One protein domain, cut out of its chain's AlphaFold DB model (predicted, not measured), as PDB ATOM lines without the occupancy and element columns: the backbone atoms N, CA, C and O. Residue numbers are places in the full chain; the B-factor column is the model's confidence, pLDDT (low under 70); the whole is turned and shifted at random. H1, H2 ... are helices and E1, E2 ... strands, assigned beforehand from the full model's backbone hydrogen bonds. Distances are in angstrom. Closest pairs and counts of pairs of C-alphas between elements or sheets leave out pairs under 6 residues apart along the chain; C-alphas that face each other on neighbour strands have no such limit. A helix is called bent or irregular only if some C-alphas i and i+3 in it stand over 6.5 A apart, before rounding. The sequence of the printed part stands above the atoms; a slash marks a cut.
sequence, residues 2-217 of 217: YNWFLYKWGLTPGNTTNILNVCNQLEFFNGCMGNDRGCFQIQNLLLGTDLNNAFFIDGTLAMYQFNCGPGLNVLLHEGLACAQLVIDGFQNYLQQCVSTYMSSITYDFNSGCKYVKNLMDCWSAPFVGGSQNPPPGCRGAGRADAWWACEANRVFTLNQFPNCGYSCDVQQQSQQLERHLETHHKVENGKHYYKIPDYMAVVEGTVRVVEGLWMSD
ATOM      1  N   TYR A   2      76.812 -30.680 170.013       81.69
ATOM      2  CA  TYR A   2      77.789 -30.743 168.911       81.69
ATOM      3  C   TYR A   2      77.243 -30.422 167.496       81.69
ATOM      4  O   TYR A   2      77.682 -29.461 166.870       81.69
ATOM      5  N   ASN A   3      76.212 -31.133 167.019       84.00
ATOM      6  CA  ASN A   3      75.633 -30.884 165.684       84.00
ATOM      7  C   ASN A   3      74.983 -29.498 165.549       84.00
ATOM      8  O   ASN A   3      75.007 -28.897 164.480       84.00
ATOM      9  N   TRP A   4      74.411 -28.977 166.638       83.75
ATOM     10  CA  TRP A   4      73.830 -27.636 166.655       83.75
ATOM     11  C   TRP A   4      74.902 -26.558 166.500       83.75
ATOM     12  O   TRP A   4      74.667 -25.565 165.814       83.75
ATOM     13  N   PHE A   5      76.080 -26.770 167.095       82.81
ATOM     14  CA  PHE A   5      77.240 -25.917 166.867       82.81
ATOM     15  C   PHE A   5      77.662 -25.927 165.410       82.81
ATOM     16  O   PHE A   5      77.696 -24.854 164.822       82.81
ATOM     17  N   LEU A   6      77.898 -27.102 164.815       84.88
ATOM     18  CA  LEU A   6      78.314 -27.188 163.410       84.88
ATOM     19  C   LEU A   6      77.325 -26.458 162.502       84.88
ATOM     20  O   LEU A   6      77.718 -25.589 161.729       84.88
ATOM     21  N   TYR A   7      76.032 -26.728 162.688       88.75
ATOM     22  CA  TYR A   7      74.978 -26.056 161.945       88.75
ATOM     23  C   TYR A   7      75.052 -24.533 162.095       88.75
ATOM     24  O   TYR A   7      75.162 -23.816 161.108       88.75
ATOM     25  N   LYS A   8      75.037 -24.007 163.326       88.56
ATOM     26  CA  LYS A   8      75.029 -22.555 163.556       88.56
ATOM     27  C   LYS A   8      76.319 -21.860 163.136       88.56
ATOM     28  O   LYS A   8      76.252 -20.692 162.762       88.56
ATOM     29  N   TRP A   9      77.454 -22.549 163.199       86.12
ATOM     30  CA  TRP A   9      78.749 -21.997 162.821       86.12
ATOM     31  C   TRP A   9      78.891 -21.872 161.304       86.12
ATOM     32  O   TRP A   9      79.397 -20.856 160.838       86.12
ATOM     33  N   GLY A  10      78.396 -22.852 160.539       85.81
ATOM     34  CA  GLY A  10      78.418 -22.824 159.072       85.81
ATOM     35  C   GLY A  10      77.425 -21.840 158.440       85.81
ATOM     36  O   GLY A  10      77.650 -21.362 157.330       85.81
ATOM     37  N   LEU A  11      76.348 -21.478 159.148       86.75
ATOM     38  CA  LEU A  11      75.324 -20.577 158.612       86.75
ATOM     39  C   LEU A  11      75.863 -19.175 158.302       86.75
ATOM     40  O   LEU A  11      76.380 -18.475 159.174       86.75
ATOM     41  N   THR A  12      75.555 -18.713 157.091       85.88
ATOM     42  CA  THR A  12      75.816 -17.347 156.613       85.88
ATOM     43  C   THR A  12      77.313 -16.983 156.635       85.88
ATOM     44  O   THR A  12      77.718 -16.120 157.417       85.88
ATOM     45  N   PRO A  13      78.145 -17.606 155.775       85.62
ATOM     46  CA  PRO A  13      79.581 -17.341 155.730       85.62
ATOM     47  C   PRO A  13      79.937 -15.851 155.640       85.62
ATOM     48  O   PRO A  13      79.343 -15.094 154.871       85.62
ATOM     49  N   GLY A  14      80.922 -15.431 156.432       84.00
ATOM     50  CA  GLY A  14      81.337 -14.038 156.600       84.00
ATOM     51  C   GLY A  14      80.538 -13.261 157.650       84.00
ATOM     52  O   GLY A  14      80.847 -12.097 157.897       84.00
ATOM     53  N   ASN A  15      79.534 -13.873 158.288       88.94
ATOM     54  CA  ASN A  15      78.706 -13.236 159.306       88.94
ATOM     55  C   ASN A  15      78.848 -13.933 160.671       88.94
ATOM     56  O   ASN A  15      78.787 -15.155 160.790       88.94
ATOM     57  N   THR A  16      78.991 -13.127 161.722       90.06
ATOM     58  CA  THR A  16      79.203 -13.575 163.103       90.06
ATOM     59  C   THR A  16      77.917 -13.717 163.910       90.06
ATOM     60  O   THR A  16      77.955 -14.303 164.983       90.06
ATOM     61  N   THR A  17      76.769 -13.220 163.444       91.94
ATOM     62  CA  THR A  17      75.510 -13.176 164.207       91.94
ATOM     63  C   THR A  17      75.103 -14.550 164.736       91.94
ATOM     64  O   THR A  17      74.784 -14.679 165.916       91.94
ATOM     65  N   ASN A  18      75.142 -15.599 163.907       89.81
ATOM     66  CA  ASN A  18      74.776 -16.947 164.355       89.81
ATOM     67  C   ASN A  18      75.779 -17.524 165.361       89.81
ATOM     68  O   ASN A  18      75.369 -18.175 166.320       89.81
ATOM     69  N   ILE A  19      77.068 -17.238 165.171       89.94
ATOM     70  CA  ILE A  19      78.138 -17.654 166.080       89.94
ATOM     71  C   ILE A  19      77.990 -16.953 167.435       89.94
ATOM     72  O   ILE A  19      77.943 -17.614 168.470       89.94
ATOM     73  N   LEU A  20      77.824 -15.630 167.432       90.88
ATOM     74  CA  LEU A  20      77.606 -14.838 168.639       90.88
ATOM     75  C   LEU A  20      76.336 -15.272 169.368       90.88
ATOM     76  O   LEU A  20      76.339 -15.345 170.588       90.88
ATOM     77  N   ASN A  21      75.276 -15.650 168.649       90.06
ATOM     78  CA  ASN A  21      74.090 -16.226 169.276       90.06
ATOM     79  C   ASN A  21      74.411 -17.529 170.020       90.06
ATOM     80  O   ASN A  21      73.948 -17.699 171.142       90.06
ATOM     81  N   VAL A  22      75.216 -18.436 169.453       88.19
ATOM     82  CA  VAL A  22      75.653 -19.651 170.169       88.19
ATOM     83  C   VAL A  22      76.461 -19.288 171.415       88.19
ATOM     84  O   VAL A  22      76.206 -19.839 172.486       88.19
ATOM     85  N   CYS A  23      77.386 -18.338 171.298       91.44
ATOM     86  CA  CYS A  23      78.252 -17.934 172.402       91.44
ATOM     87  C   CYS A  23      77.497 -17.228 173.531       91.44
ATOM     88  O   CYS A  23      77.668 -17.587 174.694       91.44
ATOM     89  N   ASN A  24      76.573 -16.329 173.198       91.12
ATOM     90  CA  ASN A  24      75.707 -15.664 174.170       91.12
ATOM     91  C   ASN A  24      74.789 -16.667 174.885       91.12
ATOM     92  O   ASN A  24      74.540 -16.538 176.079       91.12
ATOM     93  N   GLN A  25      74.290 -17.690 174.181       87.50
ATOM     94  CA  GLN A  25      73.470 -18.739 174.800       87.50
ATOM     95  C   GLN A  25      74.289 -19.635 175.734       87.50
ATOM     96  O   GLN A  25      73.784 -20.049 176.774       87.50
ATOM     97  N   LEU A  26      75.555 -19.908 175.404       86.50
ATOM     98  CA  LEU A  26      76.472 -20.605 176.306       86.50
ATOM     99  C   LEU A  26      76.753 -19.779 177.569       86.50
ATOM    100  O   LEU A  26      76.765 -20.326 178.670       86.50
ATOM    101  N   GLU A  27      76.960 -18.472 177.426       86.69
ATOM    102  CA  GLU A  27      77.148 -17.562 178.558       86.69
ATOM    103  C   GLU A  27      75.897 -17.497 179.440       86.69
ATOM    104  O   GLU A  27      75.993 -17.680 180.652       86.69
ATOM    105  N   PHE A  28      74.716 -17.340 178.836       87.44
ATOM    106  CA  PHE A  28      73.441 -17.367 179.551       87.44
ATOM    107  C   PHE A  28      73.239 -18.689 180.298       87.44
ATOM    108  O   PHE A  28      72.884 -18.686 181.473       87.44
ATOM    109  N   PHE A  29      73.527 -19.814 179.643       84.69
ATOM    110  CA  PHE A  29      73.470 -21.135 180.256       84.69
ATOM    111  C   PHE A  29      74.389 -21.233 181.487       84.69
ATOM    112  O   PHE A  29      73.938 -21.638 182.558       84.69
ATOM    113  N   ASN A  30      75.647 -20.794 181.372       82.81
ATOM    114  CA  ASN A  30      76.582 -20.759 182.503       82.81
ATOM    115  C   ASN A  30      76.091 -19.835 183.632       82.81
ATOM    116  O   ASN A  30      76.220 -20.178 184.808       82.81
ATOM    117  N   GLY A  31      75.479 -18.700 183.282       83.75
ATOM    118  CA  GLY A  31      74.853 -17.780 184.230       83.75
ATOM    119  C   GLY A  31      73.674 -18.404 184.981       83.75
ATOM    120  O   GLY A  31      73.602 -18.286 186.203       83.75
ATOM    121  N   CYS A  32      72.788 -19.132 184.291       81.69
ATOM    122  CA  CYS A  32      71.681 -19.874 184.910       81.69
ATOM    123  C   CYS A  32      72.164 -20.955 185.879       81.69
ATOM    124  O   CYS A  32      71.522 -21.194 186.898       81.69
ATOM    125  N   MET A  33      73.305 -21.574 185.585       82.06
ATOM    126  CA  MET A  33      73.954 -22.538 186.473       82.06
ATOM    127  C   MET A  33      74.665 -21.870 187.662       82.06
ATOM    128  O   MET A  33      75.327 -22.550 188.436       82.06
ATOM    129  N   GLY A  34      74.590 -20.542 187.818       76.88
ATOM    130  CA  GLY A  34      75.289 -19.814 188.880       76.88
ATOM    131  C   GLY A  34      76.813 -19.895 188.761       76.88
ATOM    132  O   GLY A  34      77.510 -19.775 189.765       76.88
ATOM    133  N   ASN A  35      77.333 -20.137 187.552       69.69
ATOM    134  CA  ASN A  35      78.720 -20.527 187.287       69.69
ATOM    135  C   ASN A  35      79.164 -21.827 187.986       69.69
ATOM    136  O   ASN A  35      80.362 -22.125 188.010       69.69
ATOM    137  N   ASP A  36      78.231 -22.626 188.513       74.19
ATOM    138  CA  ASP A  36      78.527 -23.936 189.080       74.19
ATOM    139  C   ASP A  36      78.808 -24.938 187.954       74.19
ATOM    140  O   ASP A  36      77.920 -25.538 187.343       74.19
ATOM    141  N   ARG A  37      80.098 -25.113 187.662       71.06
ATOM    142  CA  ARG A  37      80.581 -26.123 186.713       71.06
ATOM    143  C   ARG A  37      80.568 -27.537 187.300       71.06
ATOM    144  O   ARG A  37      80.894 -28.479 186.582       71.06
ATOM    145  N   GLY A  38      80.189 -27.705 188.570       77.19
ATOM    146  CA  GLY A  38      80.113 -28.986 189.264       77.19
ATOM    147  C   GLY A  38      79.273 -30.006 188.505       77.19
ATOM    148  O   GLY A  38      79.726 -31.129 188.310       77.19
ATOM    149  N   CYS A  39      78.118 -29.609 187.966       76.12
ATOM    150  CA  CYS A  39      77.246 -30.500 187.189       76.12
ATOM    151  C   CYS A  39      77.904 -31.097 185.935       76.12
ATOM    152  O   CYS A  39      77.480 -32.156 185.482       76.12
ATOM    153  N   PHE A  40      78.935 -30.445 185.391       82.38
ATOM    154  CA  PHE A  40      79.663 -30.905 184.205       82.38
ATOM    155  C   PHE A  40      80.993 -31.577 184.523       82.38
ATOM    156  O   PHE A  40      81.682 -32.031 183.615       82.38
ATOM    157  N   GLN A  41      81.353 -31.695 185.801       84.88
ATOM    158  CA  GLN A  41      82.464 -32.554 186.179       84.88
ATOM    159  C   GLN A  41      82.118 -33.999 185.818       84.88
ATOM    160  O   GLN A  41      81.023 -34.470 186.131       84.88
ATOM    161  N   ILE A  42      83.071 -34.716 185.217       87.94
ATOM    162  CA  ILE A  42      82.894 -36.105 184.763       87.94
ATOM    163  C   ILE A  42      82.255 -36.984 185.848       87.94
ATOM    164  O   ILE A  42      81.304 -37.704 185.572       87.94
ATOM    165  N   GLN A  43      82.707 -36.860 187.100       87.25
ATOM    166  CA  GLN A  43      82.165 -37.601 188.246       87.25
ATOM    167  C   GLN A  43      80.656 -37.410 188.464       87.25
ATOM    168  O   GLN A  43      79.969 -38.357 188.835       87.25
ATOM    169  N   ASN A  44      80.134 -36.213 188.197       87.44
ATOM    170  CA  ASN A  44      78.714 -35.902 188.339       87.44
ATOM    171  C   ASN A  44      77.927 -36.269 187.076       87.44
ATOM    172  O   ASN A  44      76.792 -36.728 187.183       87.44
ATOM    173  N   LEU A  45      78.533 -36.151 185.890       89.19
ATOM    174  CA  LEU A  45      77.934 -36.627 184.638       89.19
ATOM    175  C   LEU A  45      77.709 -38.146 184.662       89.19
ATOM    176  O   LEU A  45      76.657 -38.616 184.234       89.19
ATOM    177  N   LEU A  46      78.643 -38.901 185.247       90.81
ATOM    178  CA  LEU A  46      78.547 -40.353 185.424       90.81
ATOM    179  C   LEU A  46      77.347 -40.808 186.273       90.81
ATOM    180  O   LEU A  46      76.985 -41.980 186.235       90.81
ATOM    181  N   LEU A  47      76.702 -39.904 187.021       89.38
ATOM    182  CA  LEU A  47      75.465 -40.214 187.745       89.38
ATOM    183  C   LEU A  47      74.253 -40.359 186.809       89.38
ATOM    184  O   LEU A  47      73.252 -40.955 187.203       89.38
ATOM    185  N   GLY A  48      74.322 -39.807 185.593       86.38
ATOM    186  CA  GLY A  48      73.220 -39.796 184.625       86.38
ATOM    187  C   GLY A  48      73.553 -40.389 183.256       86.38
ATOM    188  O   GLY A  48      72.663 -40.491 182.413       86.38
ATOM    189  N   THR A  49      74.809 -40.760 182.997       91.25
ATOM    190  CA  THR A  49      75.247 -41.296 181.702       91.25
ATOM    191  C   THR A  49      76.499 -42.170 181.836       91.25
ATOM    192  O   THR A  49      77.102 -42.237 182.905       91.25
ATOM    193  N   ASP A  50      76.885 -42.873 180.773       90.38
ATOM    194  CA  ASP A  50      78.112 -43.676 180.747       90.38
ATOM    195  C   ASP A  50      79.376 -42.822 180.536       90.38
ATOM    196  O   ASP A  50      79.319 -41.646 180.180       90.38
ATOM    197  N   LEU A  51      80.546 -43.432 180.740       89.12
ATOM    198  CA  LEU A  51      81.837 -42.747 180.676       89.12
ATOM    199  C   LEU A  51      82.099 -42.049 179.337       89.12
ATOM    200  O   LEU A  51      82.610 -40.930 179.324       89.12
ATOM    201  N   ASN A  52      81.737 -42.675 178.218       86.75
ATOM    202  CA  ASN A  52      82.005 -42.109 176.899       86.75
ATOM    203  C   ASN A  52      81.094 -40.915 176.632       86.75
ATOM    204  O   ASN A  52      81.562 -39.880 176.164       86.75
ATOM    205  N   ASN A  53      79.817 -41.017 177.000       90.19
ATOM    206  CA  ASN A  53      78.900 -39.887 176.918       90.19
ATOM    207  C   ASN A  53      79.291 -38.742 177.866       90.19
ATOM    208  O   ASN A  53      79.190 -37.578 177.477       90.19
ATOM    209  N   ALA A  54      79.802 -39.039 179.065       91.94
ATOM    210  CA  ALA A  54      80.294 -38.022 179.993       91.94
ATOM    211  C   ALA A  54      81.466 -37.229 179.387       91.94
ATOM    212  O   ALA A  54      81.425 -35.998 179.362       91.94
ATOM    213  N   PHE A  55      82.464 -37.917 178.821       92.06
ATOM    214  CA  PHE A  55      83.580 -37.260 178.130       92.06
ATOM    215  C   PHE A  55      83.154 -36.541 176.849       92.06
ATOM    216  O   PHE A  55      83.686 -35.479 176.547       92.06
ATOM    217  N   PHE A  56      82.168 -37.060 176.115       92.38
ATOM    218  CA  PHE A  56      81.628 -36.373 174.943       92.38
ATOM    219  C   PHE A  56      80.966 -35.038 175.313       92.38
ATOM    220  O   PHE A  56      81.153 -34.036 174.617       92.38
ATOM    221  N   ILE A  57      80.195 -35.003 176.407       91.19
ATOM    222  CA  ILE A  57      79.561 -33.778 176.915       91.19
ATOM    223  C   ILE A  57      80.628 -32.776 177.362       91.19
ATOM    224  O   ILE A  57      80.602 -31.628 176.916       91.19
ATOM    225  N   ASP A  58      81.571 -33.210 178.198       91.06
ATOM    226  CA  ASP A  58      82.667 -32.374 178.698       91.06
ATOM    227  C   ASP A  58      83.531 -31.818 177.554       91.06
ATOM    228  O   ASP A  58      83.707 -30.603 177.436       91.06
ATOM    229  N   GLY A  59      83.954 -32.677 176.626       93.06
ATOM    230  CA  GLY A  59      84.705 -32.290 175.435       93.06
ATOM    231  C   GLY A  59      83.940 -31.314 174.544       93.06
ATOM    232  O   GLY A  59      84.500 -30.318 174.082       93.06
ATOM    233  N   THR A  60      82.635 -31.532 174.341       92.38
ATOM    234  CA  THR A  60      81.787 -30.601 173.576       92.38
ATOM    235  C   THR A  60      81.753 -29.222 174.235       92.38
ATOM    236  O   THR A  60      81.848 -28.211 173.539       92.38
ATOM    237  N   LEU A  61      81.645 -29.152 175.565       90.25
ATOM    238  CA  LEU A  61      81.648 -27.886 176.300       90.25
ATOM    239  C   LEU A  61      83.014 -27.194 176.252       90.25
ATOM    240  O   LEU A  61      83.063 -25.979 176.058       90.25
ATOM    241  N   ALA A  62      84.113 -27.942 176.366       92.19
ATOM    242  CA  ALA A  62      85.468 -27.410 176.220       92.19
ATOM    243  C   ALA A  62      85.694 -26.823 174.818       92.19
ATOM    244  O   ALA A  62      86.157 -25.689 174.679       92.19
ATOM    245  N   MET A  63      85.273 -27.549 173.779       93.25
ATOM    246  CA  MET A  63      85.311 -27.087 172.391       93.25
ATOM    247  C   MET A  63      84.483 -25.808 172.202       93.25
ATOM    248  O   MET A  63      84.933 -24.865 171.556       93.25
ATOM    249  N   TYR A  64      83.290 -25.733 172.794       91.19
ATOM    250  CA  TYR A  64      82.453 -24.531 172.768       91.19
ATOM    251  C   TYR A  64      83.125 -23.333 173.444       91.19
ATOM    252  O   TYR A  64      83.094 -22.234 172.897       91.19
ATOM    253  N   GLN A  65      83.746 -23.530 174.610       91.31
ATOM    254  CA  GLN A  65      84.455 -22.465 175.325       91.31
ATOM    255  C   GLN A  65      85.645 -21.940 174.519       91.31
ATOM    256  O   GLN A  65      85.826 -20.727 174.422       91.31
ATOM    257  N   PHE A  66      86.421 -22.832 173.900       94.81
ATOM    258  CA  PHE A  66      87.489 -22.439 172.983       94.81
ATOM    259  C   PHE A  66      86.935 -21.627 171.813       94.81
ATOM    260  O   PHE A  66      87.386 -20.509 171.561       94.81
ATOM    261  N   ASN A  67      85.923 -22.166 171.133       93.25
ATOM    262  CA  ASN A  67      85.353 -21.547 169.950       93.25
ATOM    263  C   ASN A  67      84.736 -20.185 170.255       93.25
ATOM    264  O   ASN A  67      84.949 -19.260 169.489       93.25
ATOM    265  N   CYS A  68      84.060 -20.019 171.388       93.00
ATOM    266  CA  CYS A  68      83.469 -18.745 171.797       93.00
ATOM    267  C   CYS A  68      84.440 -17.756 172.454       93.00
ATOM    268  O   CYS A  68      84.043 -16.631 172.746       93.00
ATOM    269  N   GLY A  69      85.692 -18.150 172.685       93.06
ATOM    270  CA  GLY A  69      86.737 -17.279 173.213       93.06
ATOM    271  C   GLY A  69      87.881 -17.116 172.211       93.06
ATOM    272  O   GLY A  69      87.718 -16.428 171.199       93.06
ATOM    273  N   PRO A  70      89.054 -17.726 172.469       93.00
ATOM    274  CA  PRO A  70      90.236 -17.551 171.625       93.00
ATOM    275  C   PRO A  70      90.016 -17.993 170.170       93.00
ATOM    276  O   PRO A  70      90.552 -17.354 169.268       93.00
ATOM    277  N   GLY A  71      89.208 -19.029 169.926       92.31
ATOM    278  CA  GLY A  71      88.934 -19.535 168.582       92.31
ATOM    279  C   GLY A  71      88.227 -18.506 167.697       92.31
ATOM    280  O   GLY A  71      88.713 -18.194 166.611       92.31
ATOM    281  N   LEU A  72      87.122 -17.921 168.175       91.38
ATOM    282  CA  LEU A  72      86.418 -16.853 167.460       91.38
ATOM    283  C   LEU A  72      87.310 -15.629 167.276       91.38
ATOM    284  O   LEU A  72      87.323 -15.058 166.189       91.38
ATOM    285  N   ASN A  73      88.083 -15.244 168.296       90.81
ATOM    286  CA  ASN A  73      88.995 -14.111 168.172       90.81
ATOM    287  C   ASN A  73      89.972 -14.293 167.001       90.81
ATOM    288  O   ASN A  73      90.152 -13.363 166.223       90.81
ATOM    289  N   VAL A  74      90.553 -15.484 166.825       88.50
ATOM    290  CA  VAL A  74      91.442 -15.767 165.686       88.50
ATOM    291  C   VAL A  74      90.697 -15.663 164.355       88.50
ATOM    292  O   VAL A  74      91.138 -14.928 163.473       88.50
ATOM    293  N   LEU A  75      89.536 -16.309 164.216       86.50
ATOM    294  CA  LEU A  75      88.775 -16.274 162.958       86.50
ATOM    295  C   LEU A  75      88.287 -14.863 162.586       86.50
ATOM    296  O   LEU A  75      88.203 -14.531 161.406       86.50
ATOM    297  N   LEU A  76      87.993 -14.007 163.570       87.00
ATOM    298  CA  LEU A  76      87.624 -12.607 163.327       87.00
ATOM    299  C   LEU A  76      88.773 -11.774 162.744       87.00
ATOM    300  O   LEU A  76      88.503 -10.839 161.992       87.00
ATOM    301  N   HIS A  77      90.024 -12.094 163.084       86.44
ATOM    302  CA  HIS A  77      91.203 -11.359 162.612       86.44
ATOM    303  C   HIS A  77      91.767 -11.924 161.302       86.44
ATOM    304  O   HIS A  77      92.221 -11.156 160.458       86.44
ATOM    305  N   GLU A  78      91.708 -13.244 161.117       82.31
ATOM    306  CA  GLU A  78      92.334 -13.943 159.983       82.31
ATOM    307  C   GLU A  78      91.357 -14.228 158.828       82.31
ATOM    308  O   GLU A  78      91.774 -14.501 157.703       82.31
ATOM    309  N   GLY A  79      90.049 -14.117 159.076       80.19
ATOM    310  CA  GLY A  79      89.003 -14.330 158.081       80.19
ATOM    311  C   GLY A  79      88.085 -15.491 158.448       80.19
ATOM    312  O   GLY A  79      88.460 -16.654 158.421       80.19
ATOM    313  N   LEU A  80      86.827 -15.164 158.737       83.88
ATOM    314  CA  LEU A  80      85.850 -16.122 159.252       83.88
ATOM    315  C   LEU A  80      85.198 -16.989 158.159       83.88
ATOM    316  O   LEU A  80      84.813 -18.131 158.408       83.88
ATOM    317  N   ALA A  81      85.040 -16.445 156.951       85.56
ATOM    318  CA  ALA A  81      84.194 -17.041 155.918       85.56
ATOM    319  C   ALA A  81      84.654 -18.439 155.482       85.56
ATOM    320  O   ALA A  81      83.810 -19.277 155.173       85.56
ATOM    321  N   CYS A  82      85.963 -18.706 155.474       84.12
ATOM    322  CA  CYS A  82      86.469 -20.000 155.037       84.12
ATOM    323  C   CYS A  82      86.085 -21.130 155.987       84.12
ATOM    324  O   CYS A  82      85.450 -22.091 155.554       84.12
ATOM    325  N   ALA A  83      86.401 -20.992 157.278       87.00
ATOM    326  CA  ALA A  83      86.000 -21.965 158.284       87.00
ATOM    327  C   ALA A  83      84.487 -22.237 158.247       87.00
ATOM    328  O   ALA A  83      84.072 -23.390 158.325       87.00
ATOM    329  N   GLN A  84      83.657 -21.202 158.060       88.69
ATOM    330  CA  GLN A  84      82.204 -21.372 157.948       88.69
ATOM    331  C   GLN A  84      81.794 -22.162 156.698       88.69
ATOM    332  O   GLN A  84      80.967 -23.058 156.809       88.69
ATOM    333  N   LEU A  85      82.395 -21.883 155.536       87.19
ATOM    334  CA  LEU A  85      82.141 -22.631 154.297       87.19
ATOM    335  C   LEU A  85      82.544 -24.103 154.419       87.19
ATOM    336  O   LEU A  85      81.810 -24.978 153.968       87.19
ATOM    337  N   VAL A  86      83.693 -24.379 155.042       87.50
ATOM    338  CA  VAL A  86      84.141 -25.754 155.291       87.50
ATOM    339  C   VAL A  86      83.172 -26.465 156.228       87.50
ATOM    340  O   VAL A  86      82.759 -27.585 155.944       87.50
ATOM    341  N   ILE A  87      82.764 -25.820 157.321       89.88
ATOM    342  CA  ILE A  87      81.808 -26.418 158.253       89.88
ATOM    343  C   ILE A  87      80.479 -26.684 157.561       89.88
ATOM    344  O   ILE A  87      79.953 -27.773 157.732       89.88
ATOM    345  N   ASP A  88      79.955 -25.739 156.781       88.62
ATOM    346  CA  ASP A  88      78.683 -25.885 156.069       88.62
ATOM    347  C   ASP A  88      78.717 -27.034 155.051       88.62
ATOM    348  O   ASP A  88      77.845 -27.900 155.076       88.62
ATOM    349  N   GLY A  89      79.766 -27.099 154.225       86.38
ATOM    350  CA  GLY A  89      79.913 -28.135 153.200       86.38
ATOM    351  C   GLY A  89      80.229 -29.523 153.760       86.38
ATOM    352  O   GLY A  89      79.723 -30.517 153.261       86.38
ATOM    353  N   PHE A  90      81.024 -29.624 154.829       88.88
ATOM    354  CA  PHE A  90      81.566 -30.906 155.298       88.88
ATOM    355  C   PHE A  90      80.938 -31.418 156.605       88.88
ATOM    356  O   PHE A  90      81.513 -32.300 157.242       88.88
ATOM    357  N   GLN A  91      79.756 -30.938 157.021       90.50
ATOM    358  CA  GLN A  91      79.145 -31.319 158.312       90.50
ATOM    359  C   GLN A  91      79.097 -32.832 158.544       90.50
ATOM    360  O   GLN A  91      79.458 -33.298 159.625       90.50
ATOM    361  N   ASN A  92      78.676 -33.603 157.537       91.81
ATOM    362  CA  ASN A  92      78.576 -35.058 157.645       91.81
ATOM    363  C   ASN A  92      79.950 -35.704 157.859       91.81
ATOM    364  O   ASN A  92      80.091 -36.570 158.720       91.81
ATOM    365  N   TYR A  93      80.966 -35.260 157.120       92.81
ATOM    366  CA  TYR A  93      82.339 -35.735 157.279       92.81
ATOM    367  C   TYR A  93      82.897 -35.397 158.670       92.81
ATOM    368  O   TYR A  93      83.384 -36.280 159.374       92.81
ATOM    369  N   LEU A  94      82.735 -34.148 159.118       94.19
ATOM    370  CA  LEU A  94      83.195 -33.682 160.430       94.19
ATOM    371  C   LEU A  94      82.530 -34.452 161.585       94.19
ATOM    372  O   LEU A  94      83.190 -34.815 162.561       94.19
ATOM    373  N   GLN A  95      81.235 -34.760 161.464       94.56
ATOM    374  CA  GLN A  95      80.521 -35.604 162.426       94.56
ATOM    375  C   GLN A  95      81.046 -37.044 162.429       94.56
ATOM    376  O   GLN A  95      81.186 -37.638 163.499       94.56
ATOM    377  N   GLN A  96      81.382 -37.603 161.262       96.00
ATOM    378  CA  GLN A  96      81.960 -38.946 161.172       96.00
ATOM    379  C   GLN A  96      83.377 -39.013 161.761       96.00
ATOM    380  O   GLN A  96      83.697 -40.000 162.423       96.00
ATOM    381  N   CYS A  97      84.197 -37.962 161.648       96.69
ATOM    382  CA  CYS A  97      85.484 -37.895 162.358       96.69
ATOM    383  C   CYS A  97      85.306 -38.072 163.879       96.69
ATOM    384  O   CYS A  97      86.022 -38.850 164.508       96.69
ATOM    385  N   VAL A  98      84.313 -37.407 164.482       95.88
ATOM    386  CA  VAL A  98      84.036 -37.559 165.921       95.88
ATOM    387  C   VAL A  98      83.404 -38.910 166.240       95.88
ATOM    388  O   VAL A  98      83.776 -39.543 167.224       95.88
ATOM    389  N   SER A  99      82.478 -39.395 165.412       95.25
ATOM    390  CA  SER A  99      81.825 -40.690 165.635       95.25
ATOM    391  C   SER A  99      82.821 -41.857 165.606       95.25
ATOM    392  O   SER A  99      82.798 -42.708 166.497       95.25
ATOM    393  N   THR A 100      83.740 -41.863 164.638       96.69
ATOM    394  CA  THR A 100      84.801 -42.878 164.510       96.69
ATOM    395  C   THR A 100      85.772 -42.844 165.690       96.69
ATOM    396  O   THR A 100      86.136 -43.903 166.211       96.69
ATOM    397  N   TYR A 101      86.128 -41.649 166.176       97.19
ATOM    398  CA  TYR A 101      86.878 -41.472 167.419       97.19
ATOM    399  C   TYR A 101      86.145 -42.095 168.608       97.19
ATOM    400  O   TYR A 101      86.699 -42.986 169.248       97.19
ATOM    401  N   MET A 102      84.894 -41.687 168.851       95.62
ATOM    402  CA  MET A 102      84.089 -42.155 169.985       95.62
ATOM    403  C   MET A 102      83.915 -43.676 169.969       95.62
ATOM    404  O   MET A 102      84.058 -44.329 171.004       95.62
ATOM    405  N   SER A 103      83.664 -44.262 168.797       95.88
ATOM    406  CA  SER A 103      83.602 -45.717 168.636       95.88
ATOM    407  C   SER A 103      84.940 -46.368 168.987       95.88
ATOM    408  O   SER A 103      84.989 -47.319 169.766       95.88
ATOM    409  N   SER A 104      86.048 -45.820 168.485       97.00
ATOM    410  CA  SER A 104      87.370 -46.409 168.694       97.00
ATOM    411  C   SER A 104      87.786 -46.433 170.159       97.00
ATOM    412  O   SER A 104      88.209 -47.472 170.657       97.00
ATOM    413  N   ILE A 105      87.595 -45.329 170.881       95.50
ATOM    414  CA  ILE A 105      87.930 -45.256 172.311       95.50
ATOM    415  C   ILE A 105      86.993 -46.100 173.184       95.50
ATOM    416  O   ILE A 105      87.384 -46.507 174.274       95.50
ATOM    417  N   THR A 106      85.781 -46.400 172.701       93.94
ATOM    418  CA  THR A 106      84.842 -47.299 173.386       93.94
ATOM    419  C   THR A 106      85.371 -48.729 173.406       93.94
ATOM    420  O   THR A 106      85.225 -49.425 174.409       93.94
ATOM    421  N   TYR A 107      85.985 -49.172 172.308       94.94
ATOM    422  CA  TYR A 107      86.401 -50.565 172.134       94.94
ATOM    423  C   TYR A 107      87.910 -50.796 172.288       94.94
ATOM    424  O   TYR A 107      88.329 -51.935 172.474       94.94
ATOM    425  N   ASP A 108      88.722 -49.742 172.234       95.06
ATOM    426  CA  ASP A 108      90.179 -49.793 172.376       95.06
ATOM    427  C   ASP A 108      90.717 -48.535 173.084       95.06
ATOM    428  O   ASP A 108      91.471 -47.728 172.542       95.06
ATOM    429  N   PHE A 109      90.326 -48.341 174.342       93.12
ATOM    430  CA  PHE A 109      90.737 -47.170 175.125       93.12
ATOM    431  C   PHE A 109      92.268 -47.031 175.277       93.12
ATOM    432  O   PHE A 109      92.793 -45.920 175.350       93.12
ATOM    433  N   ASN A 110      93.004 -48.149 175.278       95.00
ATOM    434  CA  ASN A 110      94.462 -48.167 175.458       95.00
ATOM    435  C   ASN A 110      95.215 -47.487 174.306       95.00
ATOM    436  O   ASN A 110      96.286 -46.920 174.523       95.00
ATOM    437  N   SER A 111      94.644 -47.488 173.100       96.31
ATOM    438  CA  SER A 111      95.178 -46.752 171.949       96.31
ATOM    439  C   SER A 111      94.624 -45.324 171.853       96.31
ATOM    440  O   SER A 111      94.716 -44.699 170.798       96.31
ATOM    441  N   GLY A 112      94.070 -44.772 172.938       95.00
ATOM    442  CA  GLY A 112      93.380 -43.479 172.963       95.00
ATOM    443  C   GLY A 112      94.128 -42.340 172.273       95.00
ATOM    444  O   GLY A 112      93.557 -41.674 171.415       95.00
ATOM    445  N   CYS A 113      95.428 -42.165 172.535       96.81
ATOM    446  CA  CYS A 113      96.205 -41.103 171.882       96.81
ATOM    447  C   CYS A 113      96.291 -41.254 170.360       96.81
ATOM    448  O   CYS A 113      96.177 -40.263 169.641       96.81
ATOM    449  N   LYS A 114      96.388 -42.482 169.838       96.69
ATOM    450  CA  LYS A 114      96.301 -42.719 168.390       96.69
ATOM    451  C   LYS A 114      94.961 -42.208 167.849       96.69
ATOM    452  O   LYS A 114      94.940 -41.526 166.828       96.69
ATOM    453  N   TYR A 115      93.857 -42.489 168.540       97.12
ATOM    454  CA  TYR A 115      92.529 -42.042 168.115       97.12
ATOM    455  C   TYR A 115      92.334 -40.531 168.255       97.12
ATOM    456  O   TYR A 115      91.705 -39.935 167.386       97.12
ATOM    457  N   VAL A 116      92.929 -39.895 169.267       96.50
ATOM    458  CA  VAL A 116      92.981 -38.429 169.375       96.50
ATOM    459  C   VAL A 116      93.690 -37.827 168.163       96.50
ATOM    460  O   VAL A 116      93.149 -36.923 167.530       96.50
ATOM    461  N   LYS A 117      94.864 -38.351 167.782       95.00
ATOM    462  CA  LYS A 117      95.583 -37.864 166.596       95.00
ATOM    463  C   LYS A 117      94.759 -38.047 165.324       95.00
ATOM    464  O   LYS A 117      94.648 -37.110 164.540       95.00
ATOM    465  N   ASN A 118      94.139 -39.215 165.158       95.94
ATOM    466  CA  ASN A 118      93.262 -39.505 164.025       95.94
ATOM    467  C   ASN A 118      92.074 -38.534 163.952       95.94
ATOM    468  O   ASN A 118      91.740 -38.074 162.863       95.94
ATOM    469  N   LEU A 119      91.451 -38.205 165.092       96.75
ATOM    470  CA  LEU A 119      90.381 -37.211 165.162       96.75
ATOM    471  C   LEU A 119      90.881 -35.836 164.719       96.75
ATOM    472  O   LEU A 119      90.269 -35.211 163.858       96.75
ATOM    473  N   MET A 120      91.988 -35.376 165.307       94.88
ATOM    474  CA  MET A 120      92.568 -34.068 165.005       94.88
ATOM    475  C   MET A 120      92.920 -33.946 163.519       94.88
ATOM    476  O   MET A 120      92.609 -32.924 162.908       94.88
ATOM    477  N   ASP A 121      93.505 -34.990 162.928       92.62
ATOM    478  CA  ASP A 121      93.878 -35.008 161.513       92.62
ATOM    479  C   ASP A 121      92.653 -35.044 160.595       92.62
ATOM    480  O   ASP A 121      92.537 -34.196 159.712       92.62
ATOM    481  N   CYS A 122      91.706 -35.955 160.852       93.88
ATOM    482  CA  CYS A 122      90.461 -36.073 160.090       93.88
ATOM    483  C   CYS A 122      89.689 -34.754 160.092       93.88
ATOM    484  O   CYS A 122      89.341 -34.213 159.049       93.88
ATOM    485  N   TRP A 123      89.459 -34.186 161.274       93.56
ATOM    486  CA  TRP A 123      88.616 -33.004 161.397       93.56
ATOM    487  C   TRP A 123      89.282 -31.755 160.805       93.56
ATOM    488  O   TRP A 123      88.598 -30.904 160.242       93.56
ATOM    489  N   SER A 124      90.613 -31.652 160.883       91.25
ATOM    490  CA  SER A 124      91.356 -30.501 160.349       91.25
ATOM    491  C   SER A 124      91.652 -30.600 158.851       91.25
ATOM    492  O   SER A 124      91.906 -29.571 158.227       91.25
ATOM    493  N   ALA A 125      91.610 -31.796 158.258       88.75
ATOM    494  CA  ALA A 125      91.941 -32.037 156.852       88.75
ATOM    495  C   ALA A 125      91.286 -31.052 155.857       88.75
ATOM    496  O   ALA A 125      92.018 -30.460 155.056       88.75
ATOM    497  N   PRO A 126      89.964 -30.783 155.903       87.38
ATOM    498  CA  PRO A 126      89.331 -29.898 154.928       87.38
ATOM    499  C   PRO A 126      89.682 -28.414 155.124       87.38
ATOM    500  O   PRO A 126      89.427 -27.608 154.229       87.38
ATOM    501  N   PHE A 127      90.306 -28.041 156.245       84.88
ATOM    502  CA  PHE A 127      90.702 -26.662 156.554       84.88
ATOM    503  C   PHE A 127      92.103 -26.293 156.038       84.88
ATOM    504  O   PHE A 127      92.436 -25.115 155.988       84.88
ATOM    505  N   VAL A 128      92.919 -27.263 155.607       76.81
ATOM    506  CA  VAL A 128      94.317 -27.041 155.166       76.81
ATOM    507  C   VAL A 128      94.415 -26.612 153.692       76.81
ATOM    508  O   VAL A 128      95.496 -26.506 153.127       76.81
ATOM    509  N   GLY A 129      93.295 -26.287 153.042       58.22
ATOM    510  CA  GLY A 129      93.330 -25.734 151.688       58.22
ATOM    511  C   GLY A 129      93.730 -26.760 150.626       58.22
ATOM    512  O   GLY A 129      94.474 -26.443 149.704       58.22
ATOM    513  N   GLY A 130      93.190 -27.979 150.700       45.91
ATOM    514  CA  GLY A 130      93.430 -29.043 149.716       45.91
ATOM    515  C   GLY A 130      92.910 -28.772 148.296       45.91
ATOM    516  O   GLY A 130      92.765 -29.713 147.523       45.91
ATOM    517  N   SER A 131      92.600 -27.533 147.913       40.97
ATOM    518  CA  SER A 131      92.099 -27.227 146.577       40.97
ATOM    519  C   SER A 131      93.038 -26.284 145.841       40.97
ATOM    520  O   SER A 131      93.374 -25.198 146.296       40.97
ATOM    521  N   GLN A 132      93.371 -26.672 144.615       42.25
ATOM    522  CA  GLN A 132      93.837 -25.746 143.587       42.25
ATOM    523  C   GLN A 132      92.757 -24.693 143.233       42.25
ATOM    524  O   GLN A 132      93.025 -23.801 142.439       42.25
ATOM    525  N   ASN A 133      91.556 -24.779 143.833       44.81
ATOM    526  CA  ASN A 133      90.412 -23.883 143.666       44.81
ATOM    527  C   ASN A 133      89.632 -23.695 144.988       44.81
ATOM    528  O   ASN A 133      88.524 -24.222 145.119       44.81
ATOM    529  N   PRO A 134      90.168 -22.956 145.976       54.41
ATOM    530  CA  PRO A 134      89.443 -22.724 147.218       54.41
ATOM    531  C   PRO A 134      88.201 -21.864 146.948       54.41
ATOM    532  O   PRO A 134      88.267 -20.955 146.102       54.41
ATOM    533  N   PRO A 135      87.080 -22.111 147.659       51.00
ATOM    534  CA  PRO A 135      85.899 -21.261 147.591       51.00
ATOM    535  C   PRO A 135      86.268 -19.773 147.725       51.00
ATOM    536  O   PRO A 135      87.241 -19.446 148.418       51.00
ATOM    537  N   PRO A 136      85.526 -18.843 147.095       43.47
ATOM    538  CA  PRO A 136      85.734 -17.408 147.284       43.47
ATOM    539  C   PRO A 136      85.550 -17.057 148.772       43.47
ATOM    540  O   PRO A 136      84.432 -16.995 149.264       43.47
ATOM    541  N   GLY A 137      86.658 -16.914 149.506       52.94
ATOM    542  CA  GLY A 137      86.679 -16.807 150.975       52.94
ATOM    543  C   GLY A 137      87.802 -17.615 151.637       52.94
ATOM    544  O   GLY A 137      88.286 -17.228 152.692       52.94
ATOM    545  N   CYS A 138      88.292 -18.663 150.970       62.38
ATOM    546  CA  CYS A 138      89.363 -19.554 151.435       62.38
ATOM    547  C   CYS A 138      90.733 -19.297 150.770       62.38
ATOM    548  O   CYS A 138      91.626 -20.129 150.838       62.38
ATOM    549  N   ARG A 139      90.920 -18.163 150.077       52.12
ATOM    550  CA  ARG A 139      92.173 -17.851 149.347       52.12
ATOM    551  C   ARG A 139      93.300 -17.292 150.227       52.12
ATOM    552  O   ARG A 139      94.452 -17.353 149.820       52.12
ATOM    553  N   GLY A 140      92.970 -16.735 151.395       49.53
ATOM    554  CA  GLY A 140      93.933 -16.270 152.412       49.53
ATOM    555  C   GLY A 140      93.846 -17.042 153.733       49.53
ATOM    556  O   GLY A 140      94.619 -16.788 154.647       49.53
ATOM    557  N   ALA A 141      92.913 -17.987 153.804       56.16
ATOM    558  CA  ALA A 141      92.528 -18.740 154.981       56.16
ATOM    559  C   ALA A 141      92.997 -20.190 154.765       56.16
ATOM    560  O   ALA A 141      92.817 -20.744 153.679       56.16
ATOM    561  N   GLY A 142      93.679 -20.773 155.740       64.12
ATOM    562  CA  GLY A 142      94.249 -22.116 155.599       64.12
ATOM    563  C   GLY A 142      95.200 -22.481 156.728       64.12
ATOM    564  O   GLY A 142      95.193 -23.609 157.199       64.12
ATOM    565  N   ARG A 143      95.972 -21.517 157.243       75.62
ATOM    566  CA  ARG A 143      96.809 -21.733 158.437       75.62
ATOM    567  C   ARG A 143      96.054 -21.465 159.731       75.62
ATOM    568  O   ARG A 143      96.098 -22.291 160.637       75.62
ATOM    569  N   ALA A 144      95.347 -20.338 159.799       83.06
ATOM    570  CA  ALA A 144      94.524 -19.986 160.951       83.06
ATOM    571  C   ALA A 144      93.320 -20.925 161.103       83.06
ATOM    572  O   ALA A 144      93.032 -21.365 162.211       83.06
ATOM    573  N   ASP A 145      92.662 -21.297 160.001       86.00
ATOM    574  CA  ASP A 145      91.525 -22.221 160.024       86.00
ATOM    575  C   ASP A 145      91.952 -23.642 160.391       86.00
ATOM    576  O   ASP A 145      91.295 -24.282 161.208       86.00
ATOM    577  N   ALA A 146      93.073 -24.127 159.845       85.00
ATOM    578  CA  ALA A 146      93.618 -25.424 160.231       85.00
ATOM    579  C   ALA A 146      94.021 -25.440 161.708       85.00
ATOM    580  O   ALA A 146      93.696 -26.390 162.420       85.00
ATOM    581  N   TRP A 147      94.687 -24.388 162.189       88.75
ATOM    582  CA  TRP A 147      95.003 -24.231 163.607       88.75
ATOM    583  C   TRP A 147      93.748 -24.273 164.474       88.75
ATOM    584  O   TRP A 147      93.673 -25.050 165.422       88.75
ATOM    585  N   TRP A 148      92.747 -23.473 164.108       91.31
ATOM    586  CA  TRP A 148      91.474 -23.383 164.809       91.31
ATOM    587  C   TRP A 148      90.784 -24.748 164.875       91.31
ATOM    588  O   TRP A 148      90.359 -25.180 165.948       91.31
ATOM    589  N   ALA A 149      90.749 -25.460 163.748       91.88
ATOM    590  CA  ALA A 149      90.169 -26.789 163.624       91.88
ATOM    591  C   ALA A 149      90.887 -27.820 164.505       91.88
ATOM    592  O   ALA A 149      90.247 -28.617 165.196       91.88
ATOM    593  N   CYS A 150      92.215 -27.775 164.539       93.19
ATOM    594  CA  CYS A 150      93.001 -28.666 165.380       93.19
ATOM    595  C   CYS A 150      92.830 -28.351 166.860       93.19
ATOM    596  O   CYS A 150      92.576 -29.275 167.632       93.19
ATOM    597  N   GLU A 151      92.915 -27.083 167.273       94.44
ATOM    598  CA  GLU A 151      92.779 -26.717 168.686       94.44
ATOM    599  C   GLU A 151      91.383 -27.045 169.210       94.44
ATOM    600  O   GLU A 151      91.278 -27.591 170.307       94.44
ATOM    601  N   ALA A 152      90.330 -26.826 168.412       95.00
ATOM    602  CA  ALA A 152      88.966 -27.217 168.764       95.00
ATOM    603  C   ALA A 152      88.868 -28.712 169.125       95.00
ATOM    604  O   ALA A 152      88.240 -29.070 170.123       95.00
ATOM    605  N   ASN A 153      89.538 -29.586 168.368       95.31
ATOM    606  CA  ASN A 153      89.550 -31.027 168.634       95.31
ATOM    607  C   ASN A 153      90.560 -31.426 169.717       95.31
ATOM    608  O   ASN A 153      90.306 -32.347 170.496       95.31
ATOM    609  N   ARG A 154      91.679 -30.710 169.842       95.50
ATOM    610  CA  ARG A 154      92.635 -30.917 170.930       95.50
ATOM    611  C   ARG A 154      91.954 -30.685 172.274       95.50
ATOM    612  O   ARG A 154      91.990 -31.571 173.124       95.50
ATOM    613  N   VAL A 155      91.280 -29.544 172.453       95.44
ATOM    614  CA  VAL A 155      90.568 -29.236 173.705       95.44
ATOM    615  C   VAL A 155      89.375 -30.161 173.942       95.44
ATOM    616  O   VAL A 155      89.105 -30.484 175.093       95.44
ATOM    617  N   PHE A 156      88.711 -30.637 172.881       95.56
ATOM    618  CA  PHE A 156      87.633 -31.626 172.981       95.56
ATOM    619  C   PHE A 156      88.109 -32.925 173.651       95.56
ATOM    620  O   PHE A 156      87.403 -33.503 174.468       95.56
ATOM    621  N   THR A 157      89.325 -33.372 173.335       95.50
ATOM    622  CA  THR A 157      89.888 -34.628 173.868       95.50
ATOM    623  C   THR A 157      90.712 -34.466 175.147       95.50
ATOM    624  O   THR A 157      91.005 -35.460 175.814       95.50
ATOM    625  N   LEU A 158      91.097 -33.237 175.505       93.44
ATOM    626  CA  LEU A 158      92.158 -32.968 176.482       93.44
ATOM    627  C   LEU A 158      91.868 -33.542 177.872       93.44
ATOM    628  O   LEU A 158      92.765 -34.082 178.509       93.44
ATOM    629  N   ASN A 159      90.624 -33.453 178.338       89.75
ATOM    630  CA  ASN A 159      90.252 -33.959 179.660       89.75
ATOM    631  C   ASN A 159      90.172 -35.490 179.703       89.75
ATOM    632  O   ASN A 159      90.367 -36.084 180.763       89.75
ATOM    633  N   GLN A 160      89.916 -36.134 178.561       92.25
ATOM    634  CA  GLN A 160      89.879 -37.589 178.451       92.25
ATOM    635  C   GLN A 160      91.284 -38.182 178.310       92.25
ATOM    636  O   GLN A 160      91.597 -39.197 178.932       92.25
ATOM    637  N   PHE A 161      92.142 -37.531 177.523       94.31
ATOM    638  CA  PHE A 161      93.502 -37.983 177.247       94.31
ATOM    639  C   PHE A 161      94.534 -36.846 177.395       94.31
ATOM    640  O   PHE A 161      95.146 -36.416 176.413       94.31
ATOM    641  N   PRO A 162      94.798 -36.373 178.629       91.19
ATOM    642  CA  PRO A 162      95.642 -35.196 178.869       91.19
ATOM    643  C   PRO A 162      97.117 -35.397 178.496       91.19
ATOM    644  O   PRO A 162      97.833 -34.432 178.237       91.19
ATOM    645  N   ASN A 163      97.580 -36.649 178.439       91.62
ATOM    646  CA  ASN A 163      98.995 -36.990 178.281       91.62
ATOM    647  C   ASN A 163      99.417 -37.284 176.834       91.62
ATOM    648  O   ASN A 163     100.538 -37.733 176.613       91.62
ATOM    649  N   CYS A 164      98.557 -37.052 175.837       91.19
ATOM    650  CA  CYS A 164      98.912 -37.364 174.450       91.19
ATOM    651  C   CYS A 164      99.951 -36.417 173.836       91.19
ATOM    652  O   CYS A 164     100.548 -36.753 172.818       91.19
ATOM    653  N   GLY A 165     100.182 -35.245 174.439       82.69
ATOM    654  CA  GLY A 165     101.277 -34.344 174.058       82.69
ATOM    655  C   GLY A 165     101.165 -33.718 172.663       82.69
ATOM    656  O   GLY A 165     102.135 -33.132 172.190       82.69
ATOM    657  N   TYR A 166     100.013 -33.826 171.995       88.12
ATOM    658  CA  TYR A 166      99.802 -33.193 170.694       88.12
ATOM    659  C   TYR A 166      99.657 -31.679 170.839       88.12
ATOM    660  O   TYR A 166      98.982 -31.194 171.749       88.12
ATOM    661  N   SER A 167     100.265 -30.940 169.916       85.25
ATOM    662  CA  SER A 167     100.134 -29.492 169.778       85.25
ATOM    663  C   SER A 167      99.591 -29.152 168.393       85.25
ATOM    664  O   SER A 167      99.890 -29.835 167.412       85.25
ATOM    665  N   CYS A 168      98.817 -28.074 168.304       87.88
ATOM    666  CA  CYS A 168      98.423 -27.487 167.029       87.88
ATOM    667  C   CYS A 168      99.362 -26.327 166.709       87.88
ATOM    668  O   CYS A 168      98.955 -25.176 166.636       87.88
ATOM    669  N   ASP A 169     100.662 -26.598 166.600       84.31
ATOM    670  CA  ASP A 169     101.590 -25.586 166.100       84.31
ATOM    671  C   ASP A 169     101.382 -25.416 164.591       84.31
ATOM    672  O   ASP A 169     101.477 -26.387 163.847       84.31
ATOM    673  N   VAL A 170     101.140 -24.189 164.124       72.31
ATOM    674  CA  VAL A 170     100.797 -23.907 162.719       72.31
ATOM    675  C   VAL A 170     101.825 -24.488 161.737       72.31
ATOM    676  O   VAL A 170     101.448 -24.981 160.671       72.31
ATOM    677  N   GLN A 171     103.122 -24.451 162.065       68.50
ATOM    678  CA  GLN A 171     104.181 -24.928 161.171       68.50
ATOM    679  C   GLN A 171     104.257 -26.454 161.156       68.50
ATOM    680  O   GLN A 171     104.297 -27.060 160.083       68.50
ATOM    681  N   GLN A 172     104.245 -27.083 162.332       73.31
ATOM    682  CA  GLN A 172     104.321 -28.541 162.446       73.31
ATOM    683  C   GLN A 172     103.044 -29.216 161.944       73.31
ATOM    684  O   GLN A 172     103.102 -30.235 161.256       73.31
ATOM    685  N   GLN A 173     101.893 -28.631 162.259       74.38
ATOM    686  CA  GLN A 173     100.579 -29.138 161.899       74.38
ATOM    687  C   GLN A 173     100.362 -29.110 160.386       74.38
ATOM    688  O   GLN A 173      99.889 -30.102 159.838       74.38
ATOM    689  N   SER A 174     100.758 -28.030 159.699       71.12
ATOM    690  CA  SER A 174     100.621 -27.937 158.236       71.12
ATOM    691  C   SER A 174     101.338 -29.100 157.541       71.12
ATOM    692  O   SER A 174     100.732 -29.812 156.750       71.12
ATOM    693  N   GLN A 175     102.589 -29.382 157.923       76.00
ATOM    694  CA  GLN A 175     103.360 -30.494 157.349       76.00
ATOM    695  C   GLN A 175     102.780 -31.872 157.691       76.00
ATOM    696  O   GLN A 175     102.883 -32.816 156.907       76.00
ATOM    697  N   GLN A 176     102.228 -32.035 158.896       81.12
ATOM    698  CA  GLN A 176     101.588 -33.288 159.288       81.12
ATOM    699  C   GLN A 176     100.307 -33.533 158.494       81.12
ATOM    700  O   GLN A 176     100.094 -34.655 158.036       81.12
ATOM    701  N   LEU A 177      99.491 -32.496 158.309       81.00
ATOM    702  CA  LEU A 177      98.254 -32.588 157.548       81.00
ATOM    703  C   LEU A 177      98.517 -32.763 156.054       81.00
ATOM    704  O   LEU A 177      97.850 -33.582 155.444       81.00
ATOM    705  N   GLU A 178      99.526 -32.112 155.474       80.56
ATOM    706  CA  GLU A 178      99.946 -32.373 154.087       80.56
ATOM    707  C   GLU A 178     100.251 -33.862 153.861       80.56
ATOM    708  O   GLU A 178      99.680 -34.478 152.963       80.56
ATOM    709  N   ARG A 179     101.050 -34.486 154.740       83.94
ATOM    710  CA  ARG A 179     101.325 -35.935 154.678       83.94
ATOM    711  C   ARG A 179     100.080 -36.797 154.884       83.94
ATOM    712  O   ARG A 179      99.955 -37.862 154.288       83.94
ATOM    713  N   HIS A 180      99.163 -36.370 155.749       87.56
ATOM    714  CA  HIS A 180      97.890 -37.062 155.934       87.56
ATOM    715  C   HIS A 180      97.062 -37.033 154.637       87.56
ATOM    716  O   HIS A 180      96.564 -38.070 154.189       87.56
ATOM    717  N   LEU A 181      96.983 -35.868 153.990       87.00
ATOM    718  CA  LEU A 181      96.223 -35.642 152.762       87.00
ATOM    719  C   LEU A 181      96.755 -36.456 151.573       87.00
ATOM    720  O   LEU A 181      95.946 -36.903 150.769       87.00
ATOM    721  N   GLU A 182      98.057 -36.763 151.500       87.69
ATOM    722  CA  GLU A 182      98.624 -37.646 150.455       87.69
ATOM    723  C   GLU A 182      97.918 -39.010 150.355       87.69
ATOM    724  O   GLU A 182      97.890 -39.625 149.290       87.69
ATOM    725  N   THR A 183      97.346 -39.493 151.461       89.81
ATOM    726  CA  THR A 183      96.680 -40.803 151.542       89.81
ATOM    727  C   THR A 183      95.194 -40.720 151.897       89.81
ATOM    728  O   THR A 183      94.470 -41.696 151.698       89.81
ATOM    729  N   HIS A 184      94.725 -39.568 152.388       90.75
ATOM    730  CA  HIS A 184      93.360 -39.368 152.888       90.75
ATOM    731  C   HIS A 184      92.591 -38.277 152.141       90.75
ATOM    732  O   HIS A 184      91.471 -37.962 152.532       90.75
ATOM    733  N   HIS A 185      93.141 -37.715 151.064       89.56
ATOM    734  CA  HIS A 185      92.450 -36.765 150.197       89.56
ATOM    735  C   HIS A 185      92.602 -37.152 148.727       89.56
ATOM    736  O   HIS A 185      93.665 -37.555 148.263       89.56
ATOM    737  N   LYS A 186      91.505 -37.035 147.981       87.88
ATOM    738  CA  LYS A 186      91.497 -37.156 146.524       87.88
ATOM    739  C   LYS A 186      90.488 -36.193 145.915       87.88
ATOM    740  O   LYS A 186      89.546 -35.750 146.573       87.88
ATOM    741  N   VAL A 187      90.681 -35.886 144.637       85.44
ATOM    742  CA  VAL A 187      89.736 -35.096 143.844       85.44
ATOM    743  C   VAL A 187      89.216 -35.964 142.710       85.44
ATOM    744  O   VAL A 187      89.990 -36.424 141.874       85.44
ATOM    745  N   GLU A 188      87.905 -36.177 142.669       87.56
ATOM    746  CA  GLU A 188      87.228 -36.930 141.610       87.56
ATOM    747  C   GLU A 188      86.106 -36.058 141.041       87.56
ATOM    748  O   GLU A 188      85.287 -35.525 141.784       87.56
ATOM    749  N   ASN A 189      86.085 -35.861 139.718       86.31
ATOM    750  CA  ASN A 189      85.096 -35.017 139.025       86.31
ATOM    751  C   ASN A 189      84.970 -33.585 139.590       86.31
ATOM    752  O   ASN A 189      83.883 -33.016 139.624       86.31
ATOM    753  N   GLY A 190      86.083 -33.003 140.051       78.69
ATOM    754  CA  GLY A 190      86.107 -31.663 140.648       78.69
ATOM    755  C   GLY A 190      85.565 -31.588 142.079       78.69
ATOM    756  O   GLY A 190      85.505 -30.494 142.635       78.69
ATOM    757  N   LYS A 191      85.202 -32.726 142.685       82.38
ATOM    758  CA  LYS A 191      84.741 -32.827 144.071       82.38
ATOM    759  C   LYS A 191      85.854 -33.342 144.978       82.38
ATOM    760  O   LYS A 191      86.615 -34.230 144.592       82.38
ATOM    761  N   HIS A 192      85.946 -32.781 146.180       84.12
ATOM    762  CA  HIS A 192      86.923 -33.189 147.186       84.12
ATOM    763  C   HIS A 192      86.374 -34.356 148.005       84.12
ATOM    764  O   HIS A 192      85.273 -34.277 148.543       84.12
ATOM    765  N   TYR A 193      87.163 -35.419 148.120       89.38
ATOM    766  CA  TYR A 193      86.865 -36.563 148.969       89.38
ATOM    767  C   TYR A 193      87.935 -36.696 150.039       89.38
ATOM    768  O   TYR A 193      89.127 -36.700 149.725       89.38
ATOM    769  N   TYR A 194      87.500 -36.875 151.278       91.81
ATOM    770  CA  TYR A 194      88.351 -37.131 152.426       91.81
ATOM    771  C   TYR A 194      88.024 -38.500 153.020       91.81
ATOM    772  O   TYR A 194      86.853 -38.862 153.165       91.81
ATOM    773  N   LYS A 195      89.049 -39.287 153.343       95.19
ATOM    774  CA  LYS A 195      88.879 -40.585 154.004       95.19
ATOM    775  C   LYS A 195      88.754 -40.360 155.511       95.19
ATOM    776  O   LYS A 195      89.606 -39.697 156.101       95.19
ATOM    777  N   ILE A 196      87.708 -40.891 156.146       96.38
ATOM    778  CA  ILE A 196      87.670 -40.968 157.618       96.38
ATOM    779  C   ILE A 196      88.696 -42.014 158.099       96.38
ATOM    780  O   ILE A 196      89.036 -42.915 157.334       96.38
ATOM    781  N   PRO A 197      89.216 -41.929 159.333       96.50
ATOM    782  CA  PRO A 197      90.152 -42.913 159.853       96.50
ATOM    783  C   PRO A 197      89.529 -44.303 159.943       96.50
ATOM    784  O   PRO A 197      88.340 -44.439 160.237       96.50
ATOM    785  N   ASP A 198      90.359 -45.331 159.792       97.12
ATOM    786  CA  ASP A 198      89.990 -46.673 160.231       97.12
ATOM    787  C   ASP A 198      89.706 -46.651 161.740       97.12
ATOM    788  O   ASP A 198      90.412 -45.990 162.517       97.12
ATOM    789  N   TYR A 199      88.672 -47.371 162.159       97.56
ATOM    790  CA  TYR A 199      88.118 -47.257 163.507       97.56
ATOM    791  C   TYR A 199      87.725 -48.614 164.082       97.56
ATOM    792  O   TYR A 199      87.470 -49.566 163.346       97.56
ATOM    793  N   MET A 200      87.673 -48.719 165.410       97.50
ATOM    794  CA  MET A 200      87.185 -49.935 166.068       97.50
ATOM    795  C   MET A 200      85.671 -49.877 166.199       97.50
ATOM    796  O   MET A 200      85.126 -48.880 166.677       97.50
ATOM    797  N   ALA A 201      84.990 -50.952 165.818       95.81
ATOM    798  CA  ALA A 201      83.552 -51.101 166.000       95.81
ATOM    799  C   ALA A 201      83.166 -52.568 166.196       95.81
ATOM    800  O   ALA A 201      83.907 -53.483 165.830       95.81
ATOM    801  N   VAL A 202      81.975 -52.796 166.752       95.12
ATOM    802  CA  VAL A 202      81.364 -54.126 166.783       95.12
ATOM    803  C   VAL A 202      80.703 -54.388 165.440       95.12
ATOM    804  O   VAL A 202      79.765 -53.694 165.052       95.12
ATOM    805  N   VAL A 203      81.158 -55.428 164.752       93.50
ATOM    806  CA  VAL A 203      80.533 -55.912 163.525       93.50
ATOM    807  C   VAL A 203      80.267 -57.399 163.689       93.50
ATOM    808  O   VAL A 203      81.167 -58.159 164.042       93.50
ATOM    809  N   GLU A 204      79.009 -57.800 163.495       93.12
ATOM    810  CA  GLU A 204      78.563 -59.189 163.701       93.12
ATOM    811  C   GLU A 204      78.918 -59.716 165.108       93.12
ATOM    812  O   GLU A 204      79.334 -60.856 165.292       93.12
ATOM    813  N   GLY A 205      78.792 -58.852 166.121       93.19
ATOM    814  CA  GLY A 205      79.057 -59.196 167.523       93.19
ATOM    815  C   GLY A 205      80.536 -59.234 167.918       93.19
ATOM    816  O   GLY A 205      80.833 -59.454 169.089       93.19
ATOM    817  N   THR A 206      81.463 -58.978 166.990       95.12
ATOM    818  CA  THR A 206      82.908 -58.979 167.266       95.12
ATOM    819  C   THR A 206      83.502 -57.589 167.073       95.12
ATOM    820  O   THR A 206      83.236 -56.925 166.072       95.12
ATOM    821  N   VAL A 207      84.332 -57.150 168.022       96.19
ATOM    822  CA  VAL A 207      85.116 -55.916 167.888       96.19
ATOM    823  C   VAL A 207      86.195 -56.128 166.825       96.19
ATOM    824  O   VAL A 207      87.044 -57.007 166.973       96.19
ATOM    825  N   ARG A 208      86.178 -55.326 165.758       96.62
ATOM    826  CA  ARG A 208      87.187 -55.355 164.692       96.62
ATOM    827  C   ARG A 208      87.501 -53.958 164.165       96.62
ATOM    828  O   ARG A 208      86.719 -53.028 164.354       96.62
ATOM    829  N   VAL A 209      88.647 -53.839 163.497       97.38
ATOM    830  CA  VAL A 209      88.990 -52.647 162.714       97.38
ATOM    831  C   VAL A 209      88.064 -52.596 161.499       97.38
ATOM    832  O   VAL A 209      87.921 -53.588 160.781       97.38
ATOM    833  N   VAL A 210      87.433 -51.449 161.284       97.56
ATOM    834  CA  VAL A 210      86.599 -51.137 160.126       97.56
ATOM    835  C   VAL A 210      87.324 -50.099 159.284       97.56
ATOM    836  O   VAL A 210      87.816 -49.104 159.818       97.56
ATOM    837  N   GLU A 211      87.400 -50.347 157.976       97.00
ATOM    838  CA  GLU A 211      88.011 -49.406 157.043       97.00
ATOM    839  C   GLU A 211      87.181 -48.122 156.954       97.00
ATOM    840  O   GLU A 211      85.956 -48.153 156.804       97.00
ATOM    841  N   GLY A 212      87.863 -46.984 157.027       95.81
ATOM    842  CA  GLY A 212      87.240 -45.681 156.896       95.81
ATOM    843  C   GLY A 212      86.706 -45.412 155.486       95.81
ATOM    844  O   GLY A 212      87.366 -45.651 154.474       95.81
ATOM    845  N   LEU A 213      85.493 -44.871 155.416       95.94
ATOM    846  CA  LEU A 213      84.840 -44.479 154.171       95.94
ATOM    847  C   LEU A 213      85.438 -43.195 153.576       95.94
ATOM    848  O   LEU A 213      85.838 -42.274 154.289       95.94
ATOM    849  N   TRP A 214      85.417 -43.106 152.246       95.00
ATOM    850  CA  TRP A 214      85.629 -41.849 151.531       95.00
ATOM    851  C   TRP A 214      84.343 -41.031 151.534       95.00
ATOM    852  O   TRP A 214      83.294 -41.520 151.113       95.00
ATOM    853  N   MET A 215      84.427 -39.781 151.975       92.56
ATOM    854  CA  MET A 215      83.290 -38.873 152.075       92.56
ATOM    855  C   MET A 215      83.594 -37.559 151.374       92.56
ATOM    856  O   MET A 215      84.713 -37.061 151.425       92.56
ATOM    857  N   SER A 216      82.580 -36.994 150.740       84.56
ATOM    858  CA  SER A 216      82.608 -35.641 150.199       84.56
ATOM    859  C   SER A 216      81.596 -34.765 150.937       84.56
ATOM    860  O   SER A 216      80.823 -35.282 151.751       84.56
ATOM    861  N   ASP A 217      81.570 -33.478 150.599       69.19
ATOM    862  CA  ASP A 217      80.412 -32.609 150.843       69.19
ATOM    863  C   ASP A 217      79.107 -33.191 150.263       69.19
ATOM    864  O   ASP A 217      79.183 -34.012 149.308       69.19
TER     865      ASP A 217
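This is residues 2 to 217 of the 217 residues of an uncharacterized protein of Haemonchus placei (UniProt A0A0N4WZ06). Four helical stretches, H5a, H8, H7 and H6b, stand round a core as a loose bundle, each running opposite ways to the next, with H9 crossing H7 and H8 and with H1 packed on H6a. A small sheet, E1 - E2 - E5, sits near the end where H6b begins and H7 ends, and the hairpin of E3 and E4 packs on H6b. The printed part has 216 residues, with nine named helices followed by five named strands; both sheets are antiparallel and the class is mostly helix. It is compact, with a radius of gyration of the C-alphas of 17.2 A and spans of 50 by 45 by 29 A.

H1, residues 2 to 10, and H2, residues 17 to 32, form a helical hairpin, closest at the C-alphas of Trp 9 and Ile 19, 5.5 A. H3, residues 37 to 40, is near H5, residues 51 to 78; H4, residues 42 to 45, touches its arm H5a, Leu 45 to Ala 54, 5.4 A between C-alphas. H5 and H6, residues 81 to 107, were each assigned as one helix by hydrogen bonds but are bent: C-alphas 67 and 70 are 6.5 A apart, 89 and 92 8.3 A. H1 touches H6a, Gly 10 to Gln 84, 4.2 A between C-alphas. H6b and H7, residues 109 to 127, form a hairpin at a shallow tilt of 7 degrees, closest at C-alphas 94 and 123, 5.5 A. H8, residues 143 to 158, touches H7, C-alphas 127 and 146 being closest at 4.9 A, and H5a, C-alphas 59 and 156 at 3.9 A. H9, residues 170 to 184, is about perpendicular to H7, 87 degrees, closest at C-alphas 125 and 177, 6.4 A. H9 only grazes the sheet of E1, residues 185 to 188, E2, residues 191 to 195, and E5, residues 214 to 216; N 186 and O 193 are 3.0 A apart, N 194 and O 215 2.8 A. E3, residues 199 to 203, and E4, residues 206 to 210, form a hairpin, N 208 to O 201 2.9 A; C-alphas 104 of H6b and 200 of E3 are 4.4 A apart. Every O i to N i+4 pair is within hydrogen-bond range in H1, H2, H5a, H5b, H6a, H6b and H8, but 11 of 15 in H7 and 9 of 11 in H9; H3 and H4 are too short for one.

H1 begins at C-alpha 2, (77.789, -30.743, 168.911). H5a, residues 51 to 67, is 24.0 A long, H5b, residues 70 to 78, 12.4 A; H6a is residues 81 to 89, H6b residues 92 to 107. H7 is 27.7 A long and irregular, C-alphas 110 and 113 being 8.1 A apart. E5 ends at C-alpha 216, (82.608, -35.641, 150.199).

The C-alphas farthest apart, Gly 34 and Asn 189, are 53.0 A apart. The printed part has no cut; the links H7 to H8 and H8 to H9 are long. Residues 28 to 34, of which 28 to 32 belong to H2, stand free. Residues 35, 129 to 142, 171 and 217 are under pLDDT 70.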